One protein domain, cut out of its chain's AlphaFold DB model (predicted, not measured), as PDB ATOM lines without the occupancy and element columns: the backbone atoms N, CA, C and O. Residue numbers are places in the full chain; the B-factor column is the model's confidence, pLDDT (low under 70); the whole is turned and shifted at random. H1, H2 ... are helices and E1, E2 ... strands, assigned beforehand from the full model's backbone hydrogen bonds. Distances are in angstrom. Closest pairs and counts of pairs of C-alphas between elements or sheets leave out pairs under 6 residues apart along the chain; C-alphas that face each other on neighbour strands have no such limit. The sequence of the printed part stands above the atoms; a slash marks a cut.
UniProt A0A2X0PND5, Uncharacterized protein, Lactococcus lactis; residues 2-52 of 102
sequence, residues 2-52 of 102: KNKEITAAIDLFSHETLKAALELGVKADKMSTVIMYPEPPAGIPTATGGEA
ATOM      1  N   LYS A   2     152.528 166.184  98.597       39.72
ATOM      2  CA  LYS A   2     151.695 167.207  97.939       39.72
ATOM      3  C   LYS A   2     150.696 166.516  96.991       39.72
ATOM      4  O   LYS A   2     151.131 165.691  96.190       39.72
ATOM      5  N   ASN A   3     149.405 166.826  97.141       58.28
ATOM      6  CA  ASN A   3     148.244 166.353  96.359       58.28
ATOM      7  C   ASN A   3     147.503 165.088  96.841       58.28
ATOM      8  O   ASN A   3     146.696 164.560  96.083       58.28
ATOM      9  N   LYS A   4     147.718 164.593  98.069       71.38
ATOM     10  CA  LYS A   4     146.787 163.613  98.662       71.38
ATOM     11  C   LYS A   4     145.876 164.312  99.665       71.38
ATOM     12  O   LYS A   4     146.350 164.755 100.706       71.38
ATOM     13  N   GLU A   5     144.599 164.424  99.318       88.88
ATOM     14  CA  GLU A   5     143.541 164.825 100.244       88.88
ATOM     15  C   GLU A   5     143.400 163.746 101.325       88.88
ATOM     16  O   GLU A   5     143.364 162.550 101.023       88.88
ATOM     17  N   ILE A   6     143.378 164.162 102.590       92.69
ATOM     18  CA  ILE A   6     143.048 163.265 103.695       92.69
ATOM     19  C   ILE A   6     141.528 163.141 103.713       92.69
ATOM     20  O   ILE A   6     140.837 164.147 103.787       92.69
ATOM     21  N   THR A   7     141.004 161.920 103.626       95.06
ATOM     22  CA  THR A   7     139.552 161.673 103.548       95.06
ATOM     23  C   THR A   7     138.968 161.063 104.821       95.06
ATOM     24  O   THR A   7     137.751 160.958 104.940       95.06
ATOM     25  N   ALA A   8     139.823 160.609 105.740       96.44
ATOM     26  CA  ALA A   8     139.465 159.974 107.005       96.44
ATOM     27  C   ALA A   8     140.626 160.091 108.003       96.44
ATOM     28  O   ALA A   8     141.784 160.207 107.590       96.44
ATOM     29  N   ALA A   9     140.329 160.026 109.301       96.00
ATOM     30  CA  ALA A   9     141.335 160.071 110.360       96.00
ATOM     31  C   ALA A   9     140.942 159.184 111.549       96.00
ATOM     32  O   ALA A   9     139.771 159.084 111.894       96.00
ATOM     33  N   ILE A  10     141.925 158.557 112.191       95.69
ATOM     34  CA  ILE A  10     141.722 157.767 113.408       95.69
ATOM     35  C   ILE A  10     142.683 158.309 114.461       95.69
ATOM     36  O   ILE A  10     143.886 158.387 114.204       95.69
ATOM     37  N   ASP A  11     142.164 158.684 115.625       95.00
ATOM     38  CA  ASP A  11     142.977 159.120 116.760       95.00
ATOM     39  C   ASP A  11     143.104 158.006 117.799       95.00
ATOM     40  O   ASP A  11     142.128 157.363 118.186       95.00
ATOM     41  N   LEU A  12     144.340 157.765 118.235       92.56
ATOM     42  CA  LEU A  12     144.669 156.704 119.181       92.56
ATOM     43  C   LEU A  12     145.289 157.233 120.480       92.56
ATOM     44  O   LEU A  12     145.864 156.444 121.231       92.56
ATOM     45  N   PHE A  13     145.239 158.549 120.730       88.38
ATOM     46  CA  PHE A  13     146.025 159.138 121.813       88.38
ATOM     47  C   PHE A  13     145.445 160.400 122.477       88.38
ATOM     48  O   PHE A  13     145.397 160.429 123.707       88.38
ATOM     49  N   SER A  14     145.069 161.451 121.737       87.12
ATOM     50  CA  SER A  14     144.850 162.785 122.342       87.12
ATOM     51  C   SER A  14     143.665 163.598 121.827       87.12
ATOM     52  O   SER A  14     143.199 164.462 122.565       87.12
ATOM     53  N   HIS A  15     143.180 163.362 120.607       94.94
ATOM     54  CA  HIS A  15     142.297 164.234 119.805       94.94
ATOM     55  C   HIS A  15     142.985 165.325 118.981       94.94
ATOM     56  O   HIS A  15     142.311 165.987 118.188       94.94
ATOM     57  N   GLU A  16     144.298 165.526 119.096       94.81
ATOM     58  CA  GLU A  16     145.001 166.481 118.222       94.81
ATOM     59  C   GLU A  16     144.915 166.057 116.753       94.81
ATOM     60  O   GLU A  16     144.712 166.903 115.881       94.81
ATOM     61  N   THR A  17     144.944 164.747 116.484       95.25
ATOM     62  CA  THR A  17     144.758 164.198 115.133       95.25
ATOM     63  C   THR A  17     143.379 164.548 114.579       95.25
ATOM     64  O   THR A  17     143.260 164.916 113.412       95.25
ATOM     65  N   LEU A  18     142.334 164.480 115.414       96.38
ATOM     66  CA  LEU A  18     140.962 164.819 115.018       96.38
ATOM     67  C   LEU A  18     140.824 166.308 114.695       96.38
ATOM     68  O   LEU A  18     140.228 166.668 113.685       96.38
ATOM     69  N   LYS A  19     141.399 167.178 115.535       95.50
ATOM     70  CA  LYS A  19     141.378 168.635 115.318       95.50
ATOM     71  C   LYS A  19     142.084 169.006 114.016       95.50
ATOM     72  O   LYS A  19     141.503 169.705 113.193       95.50
ATOM     73  N   ALA A  20     143.277 168.459 113.790       95.56
ATOM     74  CA  ALA A  20     144.009 168.664 112.546       95.56
ATOM     75  C   ALA A  20     143.228 168.141 111.324       95.56
ATOM     76  O   ALA A  20     143.186 168.797 110.287       95.56
ATOM     77  N   ALA A  21     142.564 166.986 111.430       95.75
ATOM     78  CA  ALA A  21     141.741 166.451 110.346       95.75
ATOM     79  C   ALA A  21     140.519 167.337 110.033       95.75
ATOM     80  O   ALA A  21     140.199 167.536 108.859       95.75
ATOM     81  N   LEU A  22     139.870 167.913 111.051       95.94
ATOM     82  CA  LEU A  22     138.782 168.882 110.872       95.94
ATOM     83  C   LEU A  22     139.259 170.150 110.154       95.94
ATOM     84  O   LEU A  22     138.596 170.611 109.227       95.94
ATOM     85  N   GLU A  23     140.421 170.688 110.534       95.44
ATOM     86  CA  GLU A  23     141.040 171.844 109.863       95.44
ATOM     87  C   GLU A  23     141.376 171.556 108.392       95.44
ATOM     88  O   GLU A  23     141.309 172.447 107.546       95.44
ATOM     89  N   LEU A  24     141.682 170.296 108.072       94.50
ATOM     90  CA  LEU A  24     141.900 169.815 106.707       94.50
ATOM     91  C   LEU A  24     140.598 169.498 105.945       94.50
ATOM     92  O   LEU A  24     140.666 169.095 104.786       94.50
ATOM     93  N   GLY A  25     139.425 169.684 106.559       95.19
ATOM     94  CA  GLY A  25     138.118 169.496 105.919       95.19
ATOM     95  C   GLY A  25     137.584 168.060 105.929       95.19
ATOM     96  O   GLY A  25     136.592 167.773 105.252       95.19
ATOM     97  N   VAL A  26     138.192 167.149 106.695       96.75
ATOM     98  CA  VAL A  26     137.669 165.785 106.864       96.75
ATOM     99  C   VAL A  26     136.318 165.858 107.581       96.75
ATOM    100  O   VAL A  26     136.154 166.573 108.569       96.75
ATOM    101  N   LYS A  27     135.325 165.110 107.098       96.44
ATOM    102  CA  LYS A  27     134.005 165.048 107.739       96.44
ATOM    103  C   LYS A  27     134.078 164.257 109.048       96.44
ATOM    104  O   LYS A  27     134.755 163.236 109.108       96.44
ATOM    105  N   ALA A  28     133.346 164.695 110.072       96.31
ATOM    106  CA  ALA A  28     133.338 164.048 111.389       96.31
ATOM    107  C   ALA A  28     132.914 162.563 111.335       96.31
ATOM    108  O   ALA A  28     133.497 161.732 112.022       96.31
ATOM    109  N   ASP A  29     131.986 162.211 110.439       95.50
ATOM    110  CA  ASP A  29     131.528 160.833 110.186       95.50
ATOM    111  C   ASP A  29     132.559 159.947 109.451       95.50
ATOM    112  O   ASP A  29     132.332 158.754 109.242       95.50
ATOM    113  N   LYS A  30     133.702 160.520 109.051       97.00
ATOM    114  CA  LYS A  30     134.880 159.822 108.511       97.00
ATOM    115  C   LYS A  30     136.027 159.749 109.510       97.00
ATOM    116  O   LYS A  30     137.155 159.433 109.125       97.00
ATOM    117  N   MET A  31     135.757 160.042 110.777       97.06
ATOM    118  CA  MET A  31     136.746 159.964 111.838       97.06
ATOM    119  C   MET A  31     136.330 158.983 112.927       97.06
ATOM    120  O   MET A  31     135.155 158.651 113.060       97.06
ATOM    121  N   SER A  32     137.295 158.532 113.720       96.31
ATOM    122  CA  SER A  32     137.027 157.792 114.952       96.31
ATOM    123  C   SER A  32     138.141 157.983 115.977       96.31
ATOM    124  O   SER A  32     139.257 158.394 115.647       96.31
ATOM    125  N   THR A  33     137.841 157.680 117.239       96.31
ATOM    126  CA  THR A  33     138.837 157.655 118.316       96.31
ATOM    127  C   THR A  33     138.594 156.507 119.285       96.31
ATOM    128  O   THR A  33     137.453 156.128 119.536       96.31
ATOM    129  N   VAL A  34     139.665 155.957 119.857       93.88
ATOM    130  CA  VAL A  34     139.570 155.023 121.004       93.88
ATOM    131  C   VAL A  34     139.545 155.758 122.348       93.88
ATOM    132  O   VAL A  34     139.319 155.140 123.386       93.88
ATOM    133  N   ILE A  35     139.797 157.068 122.349       92.25
ATOM    134  CA  ILE A  35     139.833 157.903 123.548       92.25
ATOM    135  C   ILE A  35     138.407 158.354 123.869       92.25
ATOM    136  O   ILE A  35     137.800 159.105 123.113       92.25
ATOM    137  N   MET A  36     137.864 157.862 124.984       87.81
ATOM    138  CA  MET A  36     136.503 158.196 125.434       87.81
ATOM    139  C   MET A  36     136.463 159.387 126.401       87.81
ATOM    140  O   MET A  36     135.397 159.940 126.641       87.81
ATOM    141  N   TYR A  37     137.609 159.771 126.978       88.56
ATOM    142  CA  TYR A  37     137.709 160.918 127.875       88.56
ATOM    143  C   TYR A  37     139.005 161.715 127.633       88.56
ATOM    144  O   TYR A  37     140.077 161.103 127.609       88.56
ATOM    145  N   PRO A  38     138.944 163.060 127.519       90.12
ATOM    146  CA  PRO A  38     137.725 163.888 127.468       90.12
ATOM    147  C   PRO A  38     136.839 163.533 126.263       90.12
ATOM    148  O   PRO A  38     137.276 162.784 125.401       90.12
ATOM    149  N   GLU A  39     135.600 164.027 126.209       92.38
ATOM    150  CA  GLU A  39     134.702 163.788 125.064       92.38
ATOM    151  C   GLU A  39     135.364 164.205 123.731       92.38
ATOM    152  O   GLU A  39     136.069 165.228 123.683       92.38
ATOM    153  N   PRO A  40     135.177 163.440 122.638       94.81
ATOM    154  CA  PRO A  40     135.684 163.815 121.326       94.81
ATOM    155  C   PRO A  40     134.979 165.059 120.765       94.81
ATOM    156  O   PRO A  40     133.897 165.437 121.220       94.81
ATOM    157  N   PRO A  41     135.562 165.713 119.741       94.44
ATOM    158  CA  PRO A  41     134.856 166.743 118.989       94.44
ATOM    159  C   PRO A  41     133.498 166.245 118.473       94.44
ATOM    160  O   PRO A  41     133.342 165.080 118.107       94.44
ATOM    161  N   ALA A  42     132.518 167.151 118.426       94.50
ATOM    162  CA  ALA A  42     131.133 166.818 118.108       94.50
ATOM    163  C   ALA A  42     130.993 166.038 116.788       94.50
ATOM    164  O   ALA A  42     131.569 166.403 115.764       94.50
ATOM    165  N   GLY A  43     130.177 164.982 116.819       94.62
ATOM    166  CA  GLY A  43     129.879 164.151 115.652       94.62
ATOM    167  C   GLY A  43     130.931 163.090 115.320       94.62
ATOM    168  O   GLY A  43     130.719 162.344 114.369       94.62
ATOM    169  N   ILE A  44     132.032 163.000 116.077       96.56
ATOM    170  CA  ILE A  44     133.045 161.953 115.902       96.56
ATOM    171  C   ILE A  44     132.738 160.784 116.852       96.56
ATOM    172  O   ILE A  44     132.721 160.990 118.067       96.56
ATOM    173  N   PRO A  45     132.501 159.563 116.341       93.44
ATOM    174  CA  PRO A  45     132.223 158.404 117.179       93.44
ATOM    175  C   PRO A  45     133.471 157.913 117.923       93.44
ATOM    176  O   PRO A  45     134.596 157.951 117.408       93.44
ATOM    177  N   THR A  46     133.252 157.368 119.118       92.94
ATOM    178  CA  THR A  46     134.237 156.501 119.764       92.94
ATOM    179  C   THR A  46     134.122 155.098 119.170       92.94
ATOM    180  O   THR A  46     133.029 154.596 118.926       92.94
ATOM    181  N   ALA A  47     135.257 154.468 118.891       89.62
ATOM    182  CA  ALA A  47     135.325 153.125 118.334       89.62
ATOM    183  C   ALA A  47     136.342 152.329 119.145       89.62
ATOM    184  O   ALA A  47     137.525 152.279 118.818       89.62
ATOM    185  N   THR A  48     135.879 151.744 120.247       78.75
ATOM    186  CA  THR A  48     136.693 150.811 121.028       78.75
ATOM    187  C   THR A  48     136.520 149.416 120.430       78.75
ATOM    188  O   THR A  48     135.431 149.062 119.987       78.75
ATOM    189  N   GLY A  49     137.569 148.593 120.405       81.88
ATOM    190  CA  GLY A  49     137.479 147.223 119.874       81.88
ATOM    191  C   GLY A  49     136.551 146.283 120.664       81.88
ATOM    192  O   GLY A  49     136.579 145.083 120.425       81.88
ATOM    193  N   GLY A  50     135.770 146.795 121.623       86.81
ATOM    194  CA  GLY A  50     134.867 146.022 122.476       86.81
ATOM    195  C   GLY A  50     133.625 145.478 121.766       86.81
ATOM    196  O   GLY A  50     133.027 144.533 122.264       86.81
ATOM    197  N   GLU A  51     133.259 146.025 120.606       87.81
ATOM    198  CA  GLU A  51     132.141 145.527 119.784       87.81
ATOM    199  C   GLU A  51     132.582 144.506 118.722       87.81
ATOM    200  O   GLU A  51     131.765 144.060 117.919       87.81
ATOM    201  N   ALA A  52     133.866 144.135 118.705       91.06
ATOM    202  CA  ALA A  52     134.390 143.184 117.737       91.06
ATOM    203  C   ALA A  52     133.732 141.804 117.896       91.06
ATOM    204  O   ALA A  52     133.643 141.244 118.994       91.06
TER     205      ALA A  52
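Overview. This is residues 2 to 52 of the 102 residues of an uncharacterized protein of Lactococcus lactis (UniProt A0A2X0PND5). There is little regular structure: a small parallel sheet of two strands, E1 and E2, with one short helix, H1, packed over one face, while most of the printed residues lie outside these named elements. The two ends of the printed part run out in different directions and make much of the length. The printed part has 51 residues, with E1, H1 and E2 in that order; its class is mixed, with 14 residues in named elements. It is compact, with a radius of gyration of the C-alphas of 11.0 A, yet elongated, spanning 36 by 23 by 18 A.

Arrangement. E1, residues 9 to 11, and E2, residues 31 to 33, are parallel neighbours at 11 degrees, with N 11 and O 32 within hydrogen-bond range at 2.9 A. H1, residues 16 to 23, comes between them along the chain, in a strand-helix-strand unit, two parallel strands joined through a helix, with a right-handed crossover. The closest C-alphas of E1 and H1, Asp 11 and Thr 17, are 5.6 A apart; those of H1 and E2, Leu 18 and Met 31, 7.2 A. In H1 every O i to N i+4 pair is within hydrogen-bond range.

Along the chain. E1 begins at C-alpha 9 (141.335, 160.071, 110.360) and is 6.7 A long. H1 is 10.7 A long. E2, 7.2 A long, ends at C-alpha 33 (138.837, 157.655, 118.316).

Size, cuts and confidence. The C-alphas farthest apart, Lys 2 and Gly 50, are 36.5 A apart. The printed part has no cut. Residues 34 to 52 hold no named element. Confidence is under 70 at residues 2 to 3.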